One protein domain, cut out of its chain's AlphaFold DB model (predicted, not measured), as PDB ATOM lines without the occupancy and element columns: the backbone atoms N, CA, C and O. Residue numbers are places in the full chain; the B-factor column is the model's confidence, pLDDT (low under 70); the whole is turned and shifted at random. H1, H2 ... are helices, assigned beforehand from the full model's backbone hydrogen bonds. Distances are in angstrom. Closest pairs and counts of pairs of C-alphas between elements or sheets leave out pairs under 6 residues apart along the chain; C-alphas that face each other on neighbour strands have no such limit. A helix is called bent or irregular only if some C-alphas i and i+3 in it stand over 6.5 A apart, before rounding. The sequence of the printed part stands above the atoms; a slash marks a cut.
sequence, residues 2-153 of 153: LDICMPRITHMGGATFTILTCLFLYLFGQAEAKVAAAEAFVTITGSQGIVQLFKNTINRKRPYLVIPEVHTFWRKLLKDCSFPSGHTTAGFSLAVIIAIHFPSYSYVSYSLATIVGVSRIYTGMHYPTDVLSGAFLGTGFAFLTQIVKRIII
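AT A GLANCE: This is residues 2 to 153 of the 153 residues of a protein of Thermoanaerobacterales bacterium (UniProt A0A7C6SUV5). The long helix H3 forms an up-and-down bundle with H2, H4, H5 and H6, each running against the one before, with H4 in the middle; H1 packs steeply on H4 and H5, and residues 59 to 85 make a long loop. The printed part has 152 residues, with six named helices in the order H1 to H6 and no named strand; its class is all helix, the helices holding 115 of the 152 printed residues, and it is compact, with a radius of gyration of the C-alphas of 15.6 A and spans of 51 by 33 by 23 A.

IN THESE COORDINATES: H3, residues 31 to 58, begins at C-alpha 31 (38.491, 1.512, 4.568) and measures 40.6 A. H1 is residues 2 to 13, H2 15 to 28, H4 86 to 101, H5 103 to 122, H6 128 to 152, ending at C-alpha 152 (39.888, 16.024, -8.647). H5 is irregular: C-alphas 104 and 107 are 7.4 A apart.

HOW THE PARTS SIT: H3 and H4, the hub, are a hairpin, closest C-alphas Ile 44 and Ala 90, 5.4 A. In H1, 3 of 8 O i to N i+4 pairs and 6 of 9 i+3 pairs are within hydrogen-bond range; H5 has 14 of 16.

THE WHOLE: The H3 to H4 link is long. The printed part has no cut; residues 74 to 79 are under pLDDT 70.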
ATOM      1  N   LEU A   2       2.248   7.890  18.552       86.00
ATOM      2  CA  LEU A   2       2.983   8.714  17.574       86.00
ATOM      3  C   LEU A   2       3.553  10.021  18.153       86.00
ATOM      4  O   LEU A   2       4.717  10.326  17.904       86.00
ATOM      5  N   ASP A   3       2.803  10.704  19.019       86.69
ATOM      6  CA  ASP A   3       3.232  11.917  19.745       86.69
ATOM      7  C   ASP A   3       4.477  11.727  20.615       86.69
ATOM      8  O   ASP A   3       5.198  12.668  20.928       86.69
ATOM      9  N   ILE A   4       4.743  10.483  21.001       86.25
ATOM     10  CA  ILE A   4       5.887  10.092  21.817       86.25
ATOM     11  C   ILE A   4       7.077   9.733  20.907       86.25
ATOM     12  O   ILE A   4       8.231  10.008  21.243       86.25
ATOM     13  N   CYS A   5       6.816   9.134  19.744       90.38
ATOM     14  CA  CYS A   5       7.850   8.663  18.821       90.38
ATOM     15  C   CYS A   5       8.377   9.769  17.896       90.38
ATOM     16  O   CYS A   5       9.588   9.952  17.797       90.38
ATOM     17  N   MET A   6       7.501  10.530  17.235       92.00
ATOM     18  CA  MET A   6       7.884  11.485  16.183       92.00
ATOM     19  C   MET A   6       8.828  12.601  16.665       92.00
ATOM     20  O   MET A   6       9.825  12.862  15.983       92.00
ATOM     21  N   PRO A   7       8.627  13.210  17.852       89.25
ATOM     22  CA  PRO A   7       9.579  14.187  18.384       89.25
ATOM     23  C   PRO A   7      10.959  13.591  18.686       89.25
ATOM     24  O   PRO A   7      11.950  14.313  18.677       89.25
ATOM     25  N   ARG A   8      11.054  12.276  18.920       91.25
ATOM     26  CA  ARG A   8      12.343  11.603  19.129       91.25
ATOM     27  C   ARG A   8      13.002  11.217  17.815       91.25
ATOM     28  O   ARG A   8      14.190  11.473  17.641       91.25
ATOM     29  N   ILE A   9      12.229  10.678  16.873       92.50
ATOM     30  CA  ILE A   9      12.738  10.257  15.563       92.50
ATOM     31  C   ILE A   9      13.377  11.431  14.821       92.50
ATOM     32  O   ILE A   9      14.426  11.265  14.203       92.50
ATOM     33  N   THR A  10      12.833  12.648  14.942       91.56
ATOM     34  CA  THR A  10      13.446  13.796  14.267       91.56
ATOM     35  C   THR A  10      14.896  14.066  14.688       91.56
ATOM     36  O   THR A  10      15.607  14.707  13.911       91.56
ATOM     37  N   HIS A  11      15.353  13.624  15.865       91.69
ATOM     38  CA  HIS A  11      16.749  13.802  16.269       91.69
ATOM     39  C   HIS A  11      17.722  12.986  15.413       91.69
ATOM     40  O   HIS A  11      18.888  13.360  15.328       91.69
ATOM     41  N   MET A  12      17.246  11.950  14.716       91.00
ATOM     42  CA  MET A  12      18.048  11.173  13.768       91.00
ATOM     43  C   MET A  12      18.421  11.980  12.510       91.00
ATOM     44  O   MET A  12      19.358  11.631  11.808       91.00
ATOM     45  N   GLY A  13      17.730  13.094  12.235       90.12
ATOM     46  CA  GLY A  13      18.160  14.085  11.240       90.12
ATOM     47  C   GLY A  13      18.956  15.253  11.825       90.12
ATOM     48  O   GLY A  13      19.283  16.189  11.102       90.12
ATOM     49  N   GLY A  14      19.200  15.265  13.135       92.69
ATOM     50  CA  GLY A  14      19.886  16.355  13.821       92.69
ATOM     51  C   GLY A  14      21.405  16.260  13.704       92.69
ATOM     52  O   GLY A  14      21.957  15.168  13.579       92.69
ATOM     53  N   ALA A  15      22.077  17.408  13.839       92.25
ATOM     54  CA  ALA A  15      23.534  17.512  13.734       92.25
ATOM     55  C   ALA A  15      24.269  16.524  14.653       92.25
ATOM     56  O   ALA A  15      25.204  15.866  14.215       92.25
ATOM     57  N   THR A  16      23.818  16.368  15.903       93.50
ATOM     58  CA  THR A  16      24.417  15.421  16.854       93.50
ATOM     59  C   THR A  16      24.406  13.995  16.315       93.50
ATOM     60  O   THR A  16      25.450  13.356  16.297       93.50
ATOM     61  N   PHE A  17      23.257  13.502  15.841       95.19
ATOM     62  CA  PHE A  17      23.166  12.142  15.316       95.19
ATOM     63  C   PHE A  17      24.053  11.982  14.085       95.19
ATOM     64  O   PHE A  17      24.894  11.092  14.052       95.19
ATOM     65  N   THR A  18      23.938  12.886  13.112       95.56
ATOM     66  CA  THR A  18      24.685  12.766  11.858       95.56
ATOM     67  C   THR A  18      26.195  12.882  12.049       95.56
ATOM     68  O   THR A  18      26.944  12.135  11.423       95.56
ATOM     69  N   ILE A  19      26.658  13.772  12.935       95.88
ATOM     70  CA  ILE A  19      28.084  13.919  13.264       95.88
ATOM     71  C   ILE A  19      28.589  12.667  13.974       95.88
ATOM     72  O   ILE A  19      29.635  12.150  13.597       95.88
ATOM     73  N   LEU A  20      27.849  12.149  14.959       97.25
ATOM     74  CA  LEU A  20      28.243  10.933  15.666       97.25
ATOM     75  C   LEU A  20      28.254   9.713  14.741       97.25
ATOM     76  O   LEU A  20      29.167   8.903  14.846       97.25
ATOM     77  N   THR A  21      27.311   9.601  13.801       96.25
ATOM     78  CA  THR A  21      27.334   8.547  12.777       96.25
ATOM     79  C   THR A  21      28.579   8.653  11.901       96.25
ATOM     80  O   THR A  21      29.277   7.658  11.730       96.25
ATOM     81  N   CYS A  22      28.899   9.846  11.385       97.38
ATOM     82  CA  CYS A  22      30.104  10.040  10.573       97.38
ATOM     83  C   CYS A  22      31.371   9.736  11.386       97.38
ATOM     84  O   CYS A  22      32.238   9.002  10.926       97.38
ATOM     85  N   LEU A  23      31.461  10.237  12.620       97.75
ATOM     86  CA  LEU A  23      32.607  10.007  13.497       97.75
ATOM     87  C   LEU A  23      32.781   8.519  13.822       97.75
ATOM     88  O   LEU A  23      33.888   7.996  13.737       97.75
ATOM     89  N   PHE A  24      31.692   7.822  14.148       97.94
ATOM     90  CA  PHE A  24      31.714   6.390  14.425       97.94
ATOM     91  C   PHE A  24      32.204   5.589  13.211       97.94
ATOM     92  O   PHE A  24      33.126   4.786  13.341       97.94
ATOM     93  N   LEU A  25      31.644   5.845  12.022       97.38
ATOM     94  CA  LEU A  25      32.060   5.177  10.786       97.38
ATOM     95  C   LEU A  25      33.522   5.486  10.428       97.38
ATOM     96  O   LEU A  25      34.235   4.601   9.964       97.38
ATOM     97  N   TYR A  26      33.995   6.705  10.690       97.81
ATOM     98  CA  TYR A  26      35.380   7.094  10.422       97.81
ATOM     99  C   TYR A  26      36.390   6.437  11.378       97.81
ATOM    100  O   TYR A  26      37.467   6.011  10.957       97.81
ATOM    101  N   LEU A  27      36.056   6.334  12.667       97.88
ATOM    102  CA  LEU A  27      36.956   5.769  13.677       97.88
ATOM    103  C   LEU A  27      36.978   4.237  13.655       97.88
ATOM    104  O   LEU A  27      38.053   3.645  13.750       97.88
ATOM    105  N   PHE A  28      35.814   3.601  13.506       97.69
ATOM    106  CA  PHE A  28      35.648   2.153  13.689       97.69
ATOM    107  C   PHE A  28      35.329   1.390  12.399       97.69
ATOM    108  O   PHE A  28      35.397   0.162  12.384       97.69
ATOM    109  N   GLY A  29      34.972   2.085  11.318       96.06
ATOM    110  CA  GLY A  29      34.670   1.455  10.037       96.06
ATOM    111  C   GLY A  29      35.912   0.935   9.308       96.06
ATOM    112  O   GLY A  29      37.040   1.366   9.554       96.06
ATOM    113  N   GLN A  30      35.698   0.015   8.367       96.19
ATOM    114  CA  GLN A  30      36.725  -0.413   7.410       96.19
ATOM    115  C   GLN A  30      37.022   0.694   6.385       96.19
ATOM    116  O   GLN A  30      36.350   1.723   6.373       96.19
ATOM    117  N   ALA A  31      38.017   0.492   5.511       97.00
ATOM    118  CA  ALA A  31      38.491   1.512   4.568       97.00
ATOM    119  C   ALA A  31      37.355   2.207   3.791       97.00
ATOM    120  O   ALA A  31      37.284   3.434   3.785       97.00
ATOM    121  N   GLU A  32      36.420   1.438   3.231       96.69
ATOM    122  CA  GLU A  32      35.257   1.970   2.509       96.69
ATOM    123  C   GLU A  32      34.341   2.823   3.406       96.69
ATOM    124  O   GLU A  32      33.951   3.928   3.036       96.69
ATOM    125  N   ALA A  33      34.076   2.383   4.641       97.62
ATOM    126  CA  ALA A  33      33.241   3.123   5.592       97.62
ATOM    127  C   ALA A  33      33.879   4.439   6.044       97.62
ATOM    128  O   ALA A  33      33.164   5.420   6.255       97.62
ATOM    129  N   LYS A  34      35.211   4.496   6.144       98.25
ATOM    130  CA  LYS A  34      35.926   5.742   6.449       98.25
ATOM    131  C   LYS A  34      35.807   6.753   5.312       98.25
ATOM    132  O   LYS A  34      35.590   7.935   5.573       98.25
ATOM    133  N   VAL A  35      35.898   6.289   4.064       97.38
ATOM    134  CA  VAL A  35      35.690   7.135   2.877       97.38
ATOM    135  C   VAL A  35      34.247   7.640   2.834       97.38
ATOM    136  O   VAL A  35      34.031   8.848   2.742       97.38
ATOM    137  N   ALA A  36      33.266   6.749   3.008       97.81
ATOM    138  CA  ALA A  36      31.854   7.117   3.073       97.81
ATOM    139  C   ALA A  36      31.574   8.143   4.185       97.81
ATOM    140  O   ALA A  36      30.841   9.107   3.975       97.81
ATOM    141  N   ALA A  37      32.190   7.980   5.359       98.12
ATOM    142  CA  ALA A  37      32.054   8.910   6.475       98.12
ATOM    143  C   ALA A  37      32.594  10.310   6.153       98.12
ATOM    144  O   ALA A  37      31.931  11.305   6.451       98.12
ATOM    145  N   ALA A  38      33.773  10.395   5.530       97.81
ATOM    146  CA  ALA A  38      34.361  11.667   5.120       97.81
ATOM    147  C   ALA A  38      33.489  12.372   4.066       97.81
ATOM    148  O   ALA A  38      33.184  13.558   4.198       97.81
ATOM    149  N   GLU A  39      33.012  11.632   3.065       97.88
ATOM    150  CA  GLU A  39      32.125  12.166   2.028       97.88
ATOM    151  C   GLU A  39      30.769  12.611   2.581       97.88
ATOM    152  O   GLU A  39      30.264  13.673   2.205       97.88
ATOM    153  N   ALA A  40      30.188  11.839   3.503       98.25
ATOM    154  CA  ALA A  40      28.956  12.202   4.188       98.25
ATOM    155  C   ALA A  40      29.145  13.477   5.010       98.25
ATOM    156  O   ALA A  40      28.316  14.383   4.928       98.25
ATOM    157  N   PHE A  41      30.254  13.600   5.740       98.25
ATOM    158  CA  PHE A  41      30.553  14.791   6.528       98.25
ATOM    159  C   PHE A  41      30.695  16.048   5.657       98.25
ATOM    160  O   PHE A  41      30.079  17.075   5.960       98.25
ATOM    161  N   VAL A  42      31.438  15.961   4.546       97.94
ATOM    162  CA  VAL A  42      31.580  17.058   3.569       97.94
ATOM    163  C   VAL A  42      30.223  17.427   2.970       97.94
ATOM    164  O   VAL A  42      29.851  18.602   2.946       97.94
ATOM    165  N   THR A  43      29.445  16.428   2.555       98.19
ATOM    166  CA  THR A  43      28.123  16.625   1.944       98.19
ATOM    167  C   THR A  43      27.141  17.280   2.913       98.19
ATOM    168  O   THR A  43      26.446  18.232   2.557       98.19
ATOM    169  N   ILE A  44      27.071  16.802   4.156       98.25
ATOM    170  CA  ILE A  44      26.176  17.350   5.182       98.25
ATOM    171  C   ILE A  44      26.588  18.783   5.512       98.25
ATOM    172  O   ILE A  44      25.743  19.670   5.482       98.25
ATOM    173  N   THR A  45      27.873  19.036   5.756       97.88
ATOM    174  CA  THR A  45      28.356  20.382   6.100       97.88
ATOM    175  C   THR A  45      28.094  21.378   4.969       97.88
ATOM    176  O   THR A  45      27.528  22.445   5.209       97.88
ATOM    177  N   GLY A  46      28.421  21.013   3.727       97.88
ATOM    178  CA  GLY A  46      28.184  21.862   2.563       97.88
ATOM    179  C   GLY A  46      26.695  22.125   2.312       97.88
ATOM    180  O   GLY A  46      26.281  23.278   2.187       97.88
ATOM    181  N   SER A  47      25.861  21.081   2.344       98.06
ATOM    182  CA  SER A  47      24.410  21.233   2.182       98.06
ATOM    183  C   SER A  47      23.767  22.054   3.307       98.06
ATOM    184  O   SER A  47      22.889  22.867   3.022       98.06
ATOM    185  N   GLN A  48      24.221  21.935   4.563       97.38
ATOM    186  CA  GLN A  48      23.747  22.791   5.662       97.38
ATOM    187  C   GLN A  48      24.162  24.258   5.489       97.38
ATOM    188  O   GLN A  48      23.385  25.146   5.838       97.38
ATOM    189  N   GLY A  49      25.332  24.531   4.903       96.75
ATOM    190  CA  GLY A  49      25.718  25.890   4.511       96.75
ATOM    191  C   GLY A  49      24.703  26.513   3.548       96.75
ATOM    192  O   GLY A  49      24.244  27.636   3.764       96.75
ATOM    193  N   ILE A  50      24.260  25.743   2.548       96.94
ATOM    194  CA  ILE A  50      23.199  26.166   1.627       96.94
ATOM    195  C   ILE A  50      21.863  26.338   2.364       96.94
ATOM    196  O   ILE A  50      21.208  27.364   2.201       96.94
ATOM    197  N   VAL A  51      21.468  25.403   3.237       96.69
ATOM    198  CA  VAL A  51      20.251  25.543   4.065       96.69
ATOM    199  C   VAL A  51      20.263  26.861   4.842       96.69
ATOM    200  O   VAL A  51      19.258  27.573   4.847       96.69
ATOM    201  N   GLN A  52      21.385  27.209   5.478       94.88
ATOM    202  CA  GLN A  52      21.499  28.441   6.254       94.88
ATOM    203  C   GLN A  52      21.406  29.688   5.371       94.88
ATOM    204  O   GLN A  52      20.741  30.654   5.754       94.88
ATOM    205  N   LEU A  53      22.004  29.657   4.177       95.00
ATOM    206  CA  LEU A  53      21.875  30.729   3.193       95.00
ATOM    207  C   LEU A  53      20.403  30.961   2.822       95.00
ATOM    208  O   LEU A  53      19.915  32.084   2.926       95.00
ATOM    209  N   PHE A  54      19.672  29.900   2.468       93.69
ATOM    210  CA  PHE A  54      18.252  29.994   2.113       93.69
ATOM    211  C   PHE A  54      17.368  30.438   3.284       93.69
ATOM    212  O   PHE A  54      16.428  31.210   3.092       93.69
ATOM    213  N   LYS A  55      17.672  29.988   4.507       92.19
ATOM    214  CA  LYS A  55      16.951  30.428   5.708       92.19
ATOM    215  C   LYS A  55      17.070  31.936   5.905       92.19
ATOM    216  O   LYS A  55      16.066  32.569   6.228       92.19
ATOM    217  N   ASN A  56      18.255  32.496   5.674       89.31
ATOM    218  CA  ASN A  56      18.520  33.923   5.847       89.31
ATOM    219  C   ASN A  56      17.898  34.791   4.738       89.31
ATOM    220  O   ASN A  56      17.612  35.962   4.978       89.31
ATOM    221  N   THR A  57      17.675  34.242   3.539       90.94
ATOM    222  CA  THR A  57      17.119  34.994   2.402       90.94
ATOM    223  C   THR A  57      15.597  34.904   2.312       90.94
ATOM    224  O   THR A  57      14.937  35.926   2.147       90.94
ATOM    225  N   ILE A  58      15.015  33.709   2.454       90.62
ATOM    226  CA  ILE A  58      13.571  33.494   2.246       90.62
ATOM    227  C   ILE A  58      12.748  33.883   3.480       90.62
ATOM    228  O   ILE A  58      11.598  34.295   3.350       90.62
ATOM    229  N   ASN A  59      13.306  33.746   4.686       88.12
ATOM    230  CA  ASN A  59      12.658  34.141   5.943       88.12
ATOM    231  C   ASN A  59      11.233  33.584   6.158       88.12
ATOM    232  O   ASN A  59      10.385  34.195   6.813       88.12
ATOM    233  N   ARG A  60      10.952  32.383   5.631       92.19
ATOM    234  CA  ARG A  60       9.630  31.749   5.736       92.19
ATOM    235  C   ARG A  60       9.294  31.413   7.193       92.19
ATOM    236  O   ARG A  60       9.969  30.581   7.811       92.19
ATOM    237  N   LYS A  61       8.200  31.978   7.714       92.12
ATOM    238  CA  LYS A  61       7.656  31.662   9.049       92.12
ATOM    239  C   LYS A  61       7.288  30.179   9.166       92.12
ATOM    240  O   LYS A  61       6.752  29.604   8.224       92.12
ATOM    241  N   ARG A  62       7.561  29.565  10.320       91.88
ATOM    242  CA  ARG A  62       7.241  28.152  10.607       91.88
ATOM    243  C   ARG A  62       5.728  27.920  10.751       91.88
ATOM    244  O   ARG A  62       5.045  28.851  11.172       91.88
ATOM    245  N   PRO A  63       5.213  26.709  10.451       91.25
ATOM    246  CA  PRO A  63       3.779  26.412  10.531       91.25
ATOM    247  C   PRO A  63       3.156  26.784  11.880       91.25
ATOM    248  O   PRO A  63       2.148  27.481  11.905       91.25
ATOM    249  N   TYR A  64       3.812  26.438  12.992       88.00
ATOM    250  CA  TYR A  64       3.317  26.744  14.342       88.00
ATOM    251  C   TYR A  64       3.197  28.239  14.681       88.00
ATOM    252  O   TYR A  64       2.612  28.580  15.702       88.00
ATOM    253  N   LEU A  65       3.784  29.136  13.881       87.06
ATOM    254  CA  LEU A  65       3.663  30.584  14.086       87.06
ATOM    255  C   LEU A  65       2.444  31.184  13.385       87.06
ATOM    256  O   LEU A  65       2.100  32.329  13.669       87.06
ATOM    257  N   VAL A  66       1.862  30.482  12.410       88.56
ATOM    258  CA  VAL A  66       0.869  31.065  11.490       88.56
ATOM    259  C   VAL A  66      -0.392  30.227  11.330       88.56
ATOM    260  O   VAL A  66      -1.430  30.790  11.008       88.56
ATOM    261  N   ILE A  67      -0.324  28.914  11.552       85.81
ATOM    262  CA  ILE A  67      -1.491  28.033  11.513       85.81
ATOM    263  C   ILE A  67      -1.982  27.852  12.958       85.81
ATOM    264  O   ILE A  67      -1.216  27.358  13.793       85.81
ATOM    265  N   PRO A  68      -3.226  28.259  13.272       81.62
ATOM    266  CA  PRO A  68      -3.843  27.983  14.565       81.62
ATOM    267  C   PRO A  68      -3.870  26.478  14.850       81.62
ATOM    268  O   PRO A  68      -3.939  25.676  13.925       81.62
ATOM    269  N   GLU A  69      -3.820  26.095  16.127       82.69
ATOM    270  CA  GLU A  69      -4.008  24.695  16.555       82.69
ATOM    271  C   GLU A  69      -2.932  23.707  16.054       82.69
ATOM    272  O   GLU A  69      -3.108  22.493  16.118       82.69
ATOM    273  N   VAL A  70      -1.766  24.186  15.604       81.56
ATOM    274  CA  VAL A  70      -0.628  23.296  15.335       81.56
ATOM    275  C   VAL A  70      -0.076  22.751  16.651       81.56
ATOM    276  O   VAL A  70       0.494  23.479  17.464       81.56
ATOM    277  N   HIS A  71      -0.186  21.437  16.828       79.50
ATOM    278  CA  HIS A  71       0.401  20.737  17.964       79.50
ATOM    279  C   HIS A  71       1.927  20.674  17.822       79.50
ATOM    280  O   HIS A  71       2.474  19.917  17.019       79.50
ATOM    281  N   THR A  72       2.637  21.460  18.634       80.19
ATOM    282  CA  THR A  72       4.096  21.366  18.759       80.19
ATOM    283  C   THR A  72       4.490  20.623  20.025       80.19
ATOM    284  O   THR A  72       3.995  20.916  21.109       80.19
ATOM    285  N   PHE A  73       5.463  19.723  19.909       77.81
ATOM    286  CA  PHE A  73       5.950  18.901  21.024       77.81
ATOM    287  C   PHE A  73       7.206  19.477  21.704       77.81
ATOM    288  O   PHE A  73       7.823  18.827  22.546       77.81
ATOM    289  N   TRP A  74       7.611  20.694  21.330       67.69
ATOM    290  CA  TRP A  74       8.853  21.324  21.775       67.69
ATOM    291  C   TRP A  74       8.569  22.459  22.756       67.69
ATOM    292  O   TRP A  74       7.869  23.408  22.424       67.69
ATOM    293  N   ARG A  75       9.190  22.413  23.945       53.94
ATOM    294  CA  ARG A  75       9.128  23.514  24.930       53.94
ATOM    295  C   ARG A  75       9.879  24.773  24.485       53.94
ATOM    296  O   ARG A  75       9.552  25.864  24.931       53.94
ATOM    297  N   LYS A  76      10.904  24.627  23.637       58.56
ATOM    298  CA  LYS A  76      11.719  25.737  23.130       58.56
ATOM    299  C   LYS A  76      11.442  25.916  21.643       58.56
ATOM    300  O   LYS A  76      11.910  25.127  20.825       58.56
ATOM    301  N   LEU A  77      10.667  26.944  21.313       66.56
ATOM    302  CA  LEU A  77      10.387  27.314  19.929       66.56
ATOM    303  C   LEU A  77      11.691  27.747  19.250       66.56
ATOM    304  O   LEU A  77      12.497  28.484  19.829       66.56
ATOM    305  N   LEU A  78      11.909  27.270  18.025       68.06
ATOM    306  CA  LEU A  78      13.070  27.676  17.246       68.06
ATOM    307  C   LEU A  78      12.879  29.124  16.766       68.06
ATOM    308  O   LEU A  78      11.777  29.523  16.390       68.06
ATOM    309  N   LYS A  79      13.951  29.919  16.789       67.06
ATOM    310  CA  LYS A  79      13.937  31.312  16.307       67.06
ATOM    311  C   LYS A  79      14.340  31.446  14.832       67.06
ATOM    312  O   LYS A  79      14.392  32.556  14.321       67.06
ATOM    313  N   ASP A  80      14.656  30.338  14.169       75.75
ATOM    314  CA  ASP A  80      15.136  30.305  12.789       75.75
ATOM    315  C   ASP A  80      14.005  30.043  11.776       75.75
ATOM    316  O   ASP A  80      12.905  29.592  12.109       75.75
ATOM    317  N   CYS A  81      14.303  30.299  10.505       88.31
ATOM    318  CA  CYS A  81      13.353  30.184   9.402       88.31
ATOM    319  C   CYS A  81      13.020  28.721   9.066       88.31
ATOM    320  O   CYS A  81      13.808  27.802   9.305       88.31
ATOM    321  N   SER A  82      11.836  28.488   8.499       89.38
ATOM    322  CA  SER A  82      11.342  27.136   8.184       89.38
ATOM    323  C   SER A  82      11.977  26.511   6.943       89.38
ATOM    324  O   SER A  82      12.206  25.304   6.926       89.38
ATOM    325  N   PHE A  83      12.284  27.306   5.919       93.69
ATOM    326  CA  PHE A  83      12.684  26.791   4.613       93.69
ATOM    327  C   PHE A  83      14.203  26.873   4.384       93.69
ATOM    328  O   PHE A  83      14.773  27.938   4.629       93.69
ATOM    329  N   PRO A  84      14.843  25.823   3.833       96.56
ATOM    330  CA  PRO A  84      14.367  24.437   3.723       96.56
ATOM    331  C   PRO A  84      14.552  23.657   5.044       96.56
ATOM    332  O   PRO A  84      15.131  24.144   6.023       96.56
ATOM    333  N   SER A  85      14.055  22.418   5.090       97.31
ATOM    334  CA  SER A  85      14.156  21.552   6.271       97.31
ATOM    335  C   SER A  85      15.562  20.970   6.455       97.31
ATOM    336  O   SER A  85      15.896  19.943   5.869       97.31
ATOM    337  N   GLY A  86      16.360  21.576   7.342       96.81
ATOM    338  CA  GLY A  86      17.742  21.152   7.612       96.81
ATOM    339  C   GLY A  86      17.898  19.691   8.056       96.81
ATOM    340  O   GLY A  86      18.792  19.012   7.562       96.81
ATOM    341  N   HIS A  87      16.999  19.169   8.904       97.12
ATOM    342  CA  HIS A  87      17.030  17.751   9.300       97.12
ATOM    343  C   HIS A  87      16.766  16.804   8.126       97.12
ATOM    344  O   HIS A  87      17.363  15.735   8.044       97.12
ATOM    345  N   THR A  88      15.876  17.202   7.211       98.25
ATOM    346  CA  THR A  88      15.593  16.399   6.014       98.25
ATOM    347  C   THR A  88      16.791  16.437   5.075       98.25
ATOM    348  O   THR A  88      17.225  15.389   4.612       98.25
ATOM    349  N   THR A  89      17.386  17.618   4.870       98.56
ATOM    350  CA  THR A  89      18.613  17.771   4.081       98.56
ATOM    351  C   THR A  89      19.740  16.896   4.611       98.56
ATOM    352  O   THR A  89      20.312  16.133   3.846       98.56
ATOM    353  N   ALA A  90      20.021  16.931   5.916       98.31
ATOM    354  CA  ALA A  90      21.076  16.110   6.505       98.31
ATOM    355  C   ALA A  90      20.792  14.602   6.364       98.31
ATOM    356  O   ALA A  90      21.687  13.843   5.997       98.31
ATOM    357  N   GLY A  91      19.541  14.181   6.597       98.19
ATOM    358  CA  GLY A  91      19.125  12.786   6.450       98.19
ATOM    359  C   GLY A  91      19.287  12.261   5.021       98.19
ATOM    360  O   GLY A  91      19.869  11.198   4.829       98.19
ATOM    361  N   PHE A  92      18.829  13.015   4.015       98.69
ATOM    362  CA  PHE A  92      18.963  12.620   2.607       98.69
ATOM    363  C   PHE A  92      20.414  12.691   2.111       98.69
ATOM    364  O   PHE A  92      20.837  11.788   1.393       98.69
ATOM    365  N   SER A  93      21.199  13.684   2.547       98.62
ATOM    366  CA  SER A  93      22.645  13.741   2.286       98.62
ATOM    367  C   SER A  93      23.350  12.468   2.764       98.62
ATOM    368  O   SER A  93      24.089  11.844   2.006       98.62
ATOM    369  N   LEU A  94      23.086  12.045   4.006       98.25
ATOM    370  CA  LEU A  94      23.664  10.822   4.564       98.25
ATOM    371  C   LEU A  94      23.149   9.567   3.845       98.25
ATOM    372  O   LEU A  94      23.936   8.681   3.520       98.25
ATOM    373  N   ALA A  95      21.844   9.493   3.572       98.38
ATOM    374  CA  ALA A  95      21.228   8.333   2.937       98.38
ATOM    375  C   ALA A  95      21.790   8.055   1.537       98.38
ATOM    376  O   ALA A  95      22.034   6.895   1.210       98.38
ATOM    377  N   VAL A  96      22.042   9.104   0.747       98.62
ATOM    378  CA  VAL A  96      22.605   8.983  -0.606       98.62
ATOM    379  C   VAL A  96      24.045   8.482  -0.554       98.62
ATOM    380  O   VAL A  96      24.382   7.551  -1.278       98.62
ATOM    381  N   ILE A  97      24.880   9.032   0.334       98.38
ATOM    382  CA  ILE A  97      26.266   8.566   0.489       98.38
ATOM    383  C   ILE A  97      26.303   7.111   0.970       98.38
ATOM    384  O   ILE A  97      27.040   6.303   0.409       98.38
ATOM    385  N   ILE A  98      25.452   6.736   1.933       98.00
ATOM    386  CA  ILE A  98      25.308   5.333   2.347       98.00
ATOM    387  C   ILE A  98      24.871   4.458   1.170       98.00
ATOM    388  O   ILE A  98      25.417   3.380   1.003       98.00
ATOM    389  N   ALA A  99      23.926   4.898   0.340       98.25
ATOM    390  CA  ALA A  99      23.459   4.113  -0.802       98.25
ATOM    391  C   ALA A  99      24.538   3.916  -1.884       98.25
ATOM    392  O   ALA A  99      24.528   2.890  -2.558       98.25
ATOM    393  N   ILE A 100      25.455   4.877  -2.043       97.81
ATOM    394  CA  ILE A 100      26.569   4.799  -2.999       97.81
ATOM    395  C   ILE A 100      27.619   3.779  -2.546       97.81
ATOM    396  O   ILE A 100      28.045   2.962  -3.356       97.81
ATOM    397  N   HIS A 101      28.030   3.824  -1.274       97.56
ATOM    398  CA  HIS A 101      29.081   2.939  -0.739       97.56
ATOM    399  C   HIS A 101      28.539   1.590  -0.263       97.56
ATOM    400  O   HIS A 101      29.196   0.568  -0.379       97.56
ATOM    401  N   PHE A 102      27.309   1.559   0.246       97.56
ATOM    402  CA  PHE A 102      26.683   0.357   0.790       97.56
ATOM    403  C   PHE A 102      25.252   0.178   0.254       97.56
ATOM    404  O   PHE A 102      24.275   0.375   0.989       97.56
ATOM    405  N   PRO A 103      25.093  -0.232  -1.021       97.25
ATOM    406  CA  PRO A 103      23.787  -0.322  -1.683       97.25
ATOM    407  C   PRO A 103      22.757  -1.181  -0.939       97.25
ATOM    408  O   PRO A 103      21.564  -0.874  -0.958       97.25
ATOM    409  N   SER A 104      23.205  -2.215  -0.219       97.62
ATOM    410  CA  SER A 104      22.353  -3.084   0.606       97.62
ATOM    411  C   SER A 104      21.605  -2.340   1.721       97.62
ATOM    412  O   SER A 104      20.527  -2.772   2.124       97.62
ATOM    413  N   TYR A 105      22.122  -1.198   2.188       97.00
ATOM    414  CA  TYR A 105      21.485  -0.370   3.219       97.00
ATOM    415  C   TYR A 105      20.673   0.798   2.648       97.00
ATOM    416  O   TYR A 105      20.083   1.555   3.419       97.00
ATOM    417  N   SER A 106      20.591   0.941   1.319       96.31
ATOM    418  CA  SER A 106      19.903   2.059   0.661       96.31
ATOM    419  C   SER A 106      18.433   2.174   1.078       96.31
ATOM    420  O   SER A 106      17.978   3.248   1.470       96.31
ATOM    421  N   TYR A 107      17.692   1.061   1.074       97.75
ATOM    422  CA  TYR A 107      16.285   1.066   1.485       97.75
ATOM    423  C   TYR A 107      16.109   1.538   2.930       97.75
ATOM    424  O   TYR A 107      15.223   2.345   3.217       97.75
ATOM    425  N   VAL A 108      16.966   1.069   3.839       97.62
ATOM    426  CA  VAL A 108      16.902   1.432   5.259       97.62
ATOM    427  C   VAL A 108      17.255   2.906   5.458       97.62
ATOM    428  O   VAL A 108      16.546   3.610   6.178       97.62
ATOM    429  N   SER A 109      18.304   3.399   4.795       97.00
ATOM    430  CA  SER A 109      18.765   4.779   4.949       97.00
ATOM    431  C   SER A 109      17.756   5.793   4.399       97.00
ATOM    432  O   SER A 109      17.430   6.765   5.087       97.00
ATOM    433  N   TYR A 110      17.179   5.545   3.218       98.19
ATOM    434  CA  TYR A 110      16.135   6.403   2.650       98.19
ATOM    435  C   TYR A 110      14.826   6.333   3.432       98.19
ATOM    436  O   TYR A 110      14.178   7.366   3.623       98.19
ATOM    437  N   SER A 111      14.447   5.153   3.933       98.12
ATOM    438  CA  SER A 111      13.269   5.018   4.796       98.12
ATOM    439  C   SER A 111      13.438   5.856   6.057       98.12
ATOM    440  O   SER A 111      12.556   6.637   6.404       98.12
ATOM    441  N   LEU A 112      14.606   5.778   6.699       97.56
ATOM    442  CA  LEU A 112      14.906   6.578   7.877       97.56
ATOM    443  C   LEU A 112      14.872   8.086   7.576       97.56
ATOM    444  O   LEU A 112      14.211   8.834   8.296       97.56
ATOM    445  N   ALA A 113      15.525   8.534   6.499       98.12
ATOM    446  CA  ALA A 113      15.511   9.939   6.084       98.12
ATOM    447  C   ALA A 113      14.085  10.446   5.792       98.12
ATOM    448  O   ALA A 113      13.724  11.566   6.165       98.12
ATOM    449  N   THR A 114      13.247   9.596   5.197       98.38
ATOM    450  CA  THR A 114      11.838   9.896   4.917       98.38
ATOM    451  C   THR A 114      11.024  10.002   6.201       98.38
ATOM    452  O   THR A 114      10.300  10.980   6.378       98.38
ATOM    453  N   ILE A 115      11.171   9.059   7.139       98.00
ATOM    454  CA  ILE A 115      10.477   9.103   8.437       98.00
ATOM    455  C   ILE A 115      10.904  10.351   9.222       98.00
ATOM    456  O   ILE A 115      10.062  11.022   9.819       98.00
ATOM    457  N   VAL A 116      12.188  10.724   9.175       97.94
ATOM    458  CA  VAL A 116      12.667  11.997   9.729       97.94
ATOM    459  C   VAL A 116      11.933  13.167   9.076       97.94
ATOM    460  O   VAL A 116      11.384  13.994   9.801       97.94
ATOM    461  N   GLY A 117      11.856  13.229   7.745       97.75
ATOM    462  CA  GLY A 117      11.112  14.268   7.024       97.75
ATOM    463  C   GLY A 117       9.642  14.354   7.450       97.75
ATOM    464  O   GLY A 117       9.172  15.425   7.834       97.75
ATOM    465  N   VAL A 118       8.943  13.219   7.490       97.62
ATOM    466  CA  VAL A 118       7.547  13.118   7.948       97.62
ATOM    467  C   VAL A 118       7.404  13.596   9.392       97.62
ATOM    468  O   VAL A 118       6.501  14.375   9.694       97.62
ATOM    469  N   SER A 119       8.335  13.233  10.277       96.12
ATOM    470  CA  SER A 119       8.315  13.692  11.670       96.12
ATOM    471  C   SER A 119       8.423  15.221  11.788       96.12
ATOM    472  O   SER A 119       7.851  15.810  12.708       96.12
ATOM    473  N   ARG A 120       9.091  15.906  10.842       95.19
ATOM    474  CA  ARG A 120       9.172  17.381  10.814       95.19
ATOM    475  C   ARG A 120       7.837  18.035  10.478       95.19
ATOM    476  O   ARG A 120       7.561  19.113  11.005       95.19
ATOM    477  N   ILE A 121       7.044  17.389   9.626       95.00
ATOM    478  CA  ILE A 121       5.685  17.820   9.282       95.00
ATOM    479  C   ILE A 121       4.768  17.543  10.472       95.00
ATOM    480  O   ILE A 121       4.110  18.455  10.962       95.00
ATOM    481  N   TYR A 122       4.811  16.315  10.999       93.81
ATOM    482  CA  TYR A 122       3.992  15.870  12.129       93.81
ATOM    483  C   TYR A 122       4.163  16.756  13.366       93.81
ATOM    484  O   TYR A 122       3.200  17.093  14.040       93.81
ATOM    485  N   THR A 123       5.398  17.165  13.664       91.06
ATOM    486  CA  THR A 123       5.699  18.017  14.826       91.06
ATOM    487  C   THR A 123       5.410  19.505  14.597       91.06
ATOM    488  O   THR A 123       5.789  20.328  15.432       91.06
ATOM    489  N   GLY A 124       4.799  19.869  13.463       89.94
ATOM    490  CA  GLY A 124       4.422  21.247  13.141       89.94
ATOM    491  C   GLY A 124       5.601  22.169  12.818       89.94
ATOM    492  O   GLY A 124       5.447  23.389  12.752       89.94
ATOM    493  N   MET A 125       6.802  21.612  12.640       90.75
ATOM    494  CA  MET A 125       8.031  22.398  12.513       90.75
ATOM    495  C   MET A 125       8.285  22.881  11.084       90.75
ATOM    496  O   MET A 125       8.960  23.900  10.910       90.75
ATOM    497  N   HIS A 126       7.789  22.152  10.083       95.12
ATOM    498  CA  HIS A 126       8.048  22.394   8.665       95.12
ATOM    499  C   HIS A 126       6.830  22.075   7.797       95.12
ATOM    500  O   HIS A 126       6.068  21.160   8.097       95.12
ATOM    501  N   TYR A 127       6.689  22.800   6.690       96.00
ATOM    502  CA  TYR A 127       5.719  22.471   5.648       96.00
ATOM    503  C   TYR A 127       6.197  21.273   4.815       96.00
ATOM    504  O   TYR A 127       7.412  21.085   4.673       96.00
ATOM    505  N   PRO A 128       5.287  20.523   4.159       97.38
ATOM    506  CA  PRO A 128       5.666  19.475   3.210       97.38
ATOM    507  C   PRO A 128       6.650  19.962   2.136       97.38
ATOM    508  O   PRO A 128       7.619  19.278   1.825       97.38
ATOM    509  N   THR A 129       6.479  21.192   1.642       97.62
ATOM    510  CA  THR A 129       7.406  21.809   0.679       97.62
ATOM    511  C   THR A 129       8.811  22.022   1.245       97.62
ATOM    512  O   THR A 129       9.779  21.861   0.515       97.62
ATOM    513  N   ASP A 130       8.956  22.349   2.536       97.38
ATOM    514  CA  ASP A 130      10.286  22.537   3.137       97.38
ATOM    515  C   ASP A 130      11.035  21.199   3.218       97.38
ATOM    516  O   ASP A 130      12.259  21.158   3.093       97.38
ATOM    517  N   VAL A 131      10.291  20.112   3.459       98.25
ATOM    518  CA  VAL A 131      10.797  18.736   3.520       98.25
ATOM    519  C   VAL A 131      11.183  18.253   2.128       98.25
ATOM    520  O   VAL A 131      12.308  17.795   1.955       98.25
ATOM    521  N   LEU A 132      10.319  18.432   1.126       98.38
ATOM    522  CA  LEU A 132      10.633  18.088  -0.264       98.38
ATOM    523  C   LEU A 132      11.873  18.841  -0.762       98.38
ATOM    524  O   LEU A 132      12.807  18.217  -1.258       98.38
ATOM    525  N   SER A 133      11.939  20.161  -0.564       98.19
ATOM    526  CA  SER A 133      13.128  20.944  -0.924       98.19
ATOM    527  C   SER A 133      14.365  20.512  -0.140       98.19
ATOM    528  O   SER A 133      15.458  20.483  -0.697       98.19
ATOM    529  N   GLY A 134      14.206  20.136   1.133       98.25
ATOM    530  CA  GLY A 134      15.295  19.594   1.935       98.25
ATOM    531  C   GLY A 134      15.847  18.282   1.369       98.25
ATOM    532  O   GLY A 134      17.065  18.150   1.258       98.25
ATOM    533  N   ALA A 135      14.968  17.360   0.966       98.62
ATOM    534  CA  ALA A 135      15.334  16.097   0.329       98.62
ATOM    535  C   ALA A 135      16.069  16.325  -1.002       98.62
ATOM    536  O   ALA A 135      17.174  15.818  -1.176       98.62
ATOM    537  N   PHE A 136      15.519  17.164  -1.890       98.50
ATOM    538  CA  PHE A 136      16.173  17.522  -3.155       98.50
ATOM    539  C   PHE A 136      17.548  18.153  -2.944       98.50
ATOM    540  O   PHE A 136      18.500  17.777  -3.624       98.50
ATOM    541  N   LEU A 137      17.668  19.083  -1.994       98.38
ATOM    542  CA  LEU A 137      18.935  19.747  -1.706       98.38
ATOM    543  C   LEU A 137      19.984  18.758  -1.185       98.38
ATOM    544  O   LEU A 137      21.115  18.777  -1.661       98.38
ATOM    545  N   GLY A 138      19.618  17.892  -0.237       98.25
ATOM    546  CA  GLY A 138      20.547  16.909   0.327       98.25
ATOM    547  C   GLY A 138      21.021  15.907  -0.726       98.25
ATOM    548  O   GLY A 138      22.219  15.678  -0.886       98.25
ATOM    549  N   THR A 139      20.086  15.381  -1.518       98.56
ATOM    550  CA  THR A 139      20.392  14.468  -2.622       98.56
ATOM    551  C   THR A 139      21.227  15.126  -3.717       98.56
ATOM    552  O   THR A 139      22.242  14.566  -4.126       98.56
ATOM    553  N   GLY A 140      20.857  16.327  -4.162       98.31
ATOM    554  CA  GLY A 140      21.602  17.061  -5.183       98.31
ATOM    555  C   GLY A 140      23.027  17.390  -4.741       98.31
ATOM    556  O   GLY A 140      23.968  17.207  -5.513       98.31
ATOM    557  N   PHE A 141      23.211  17.798  -3.482       98.12
ATOM    558  CA  PHE A 141      24.539  18.089  -2.946       98.12
ATOM    559  C   PHE A 141      25.399  16.824  -2.831       98.12
ATOM    560  O   PHE A 141      26.584  16.871  -3.141       98.12
ATOM    561  N   ALA A 142      24.815  15.682  -2.458       97.94
ATOM    562  CA  ALA A 142      25.536  14.408  -2.429       97.94
ATOM    563  C   ALA A 142      26.064  14.016  -3.817       97.94
ATOM    564  O   ALA A 142      27.232  13.652  -3.947       97.94
ATOM    565  N   PHE A 143      25.246  14.155  -4.865       97.69
ATOM    566  CA  PHE A 143      25.702  13.930  -6.239       97.69
ATOM    567  C   PHE A 143      26.781  14.928  -6.667       97.69
ATOM    568  O   PHE A 143      27.765  14.520  -7.283       97.69
ATOM    569  N   LEU A 144      26.647  16.205  -6.298       97.25
ATOM    570  CA  LEU A 144      27.679  17.210  -6.553       97.25
ATOM    571  C   LEU A 144      29.015  16.818  -5.910       97.25
ATOM    572  O   LEU A 144      30.039  16.861  -6.588       97.25
ATOM    573  N   THR A 145      29.010  16.366  -4.652       96.62
ATOM    574  CA  THR A 145      30.213  15.863  -3.971       96.62
ATOM    575  C   THR A 145      30.873  14.733  -4.769       96.62
ATOM    576  O   THR A 145      32.087  14.750  -4.959       96.62
ATOM    577  N   GLN A 146      30.090  13.780  -5.291       96.62
ATOM    578  CA  GLN A 146      30.624  12.677  -6.102       96.62
ATOM    579  C   GLN A 146      31.212  13.144  -7.434       96.62
ATOM    580  O   GLN A 146      32.254  12.643  -7.856       96.62
ATOM    581  N   ILE A 147      30.559  14.097  -8.103       96.06
ATOM    582  CA  ILE A 147      31.046  14.660  -9.368       96.06
ATOM    583  C   ILE A 147      32.373  15.382  -9.137       96.06
ATOM    584  O   ILE A 147      33.344  15.110  -9.837       96.06
ATOM    585  N   VAL A 148      32.440  16.250  -8.126       94.31
ATOM    586  CA  VAL A 148      33.660  16.993  -7.780       94.31
ATOM    587  C   VAL A 148      34.797  16.036  -7.426       94.31
ATOM    588  O   VAL A 148      35.908  16.199  -7.924       94.31
ATOM    589  N   LYS A 149      34.515  14.988  -6.642       92.38
ATOM    590  CA  LYS A 149      35.498  13.948  -6.314       92.38
ATOM    591  C   LYS A 149      36.095  13.306  -7.571       92.38
ATOM    592  O   LYS A 149      37.308  13.195  -7.652       92.38
ATOM    593  N   ARG A 150      35.257  12.923  -8.543       91.75
ATOM    594  CA  ARG A 150      35.690  12.299  -9.810       91.75
ATOM    595  C   ARG A 150      36.504  13.220 -10.722       91.75
ATOM    596  O   ARG A 150      37.128  12.733 -11.652       91.75
ATOM    597  N   ILE A 151      36.416  14.537 -10.535       92.38
ATOM    598  CA  ILE A 151      37.171  15.515 -11.330       92.38
ATOM    599  C   ILE A 151      38.556  15.759 -10.717       92.38
ATOM    600  O   ILE A 151      39.504  16.043 -11.441       92.38
ATOM    601  N   ILE A 152      38.662  15.690  -9.387       88.69
ATOM    602  CA  ILE A 152      39.888  16.024  -8.647       88.69
ATOM    603  C   ILE A 152      40.818  14.809  -8.487       88.69
ATOM    604  O   ILE A 152      42.030  14.993  -8.384       88.69
ATOM    605  N   ILE A 153      40.257  13.597  -8.440       79.00
ATOM    606  CA  ILE A 153      40.964  12.320  -8.246       79.00
ATOM    607  C   ILE A 153      40.807  11.474  -9.503       79.00
ATOM    608  O   ILE A 153      41.837  10.947  -9.976       79.00
TER     609      ILE A 153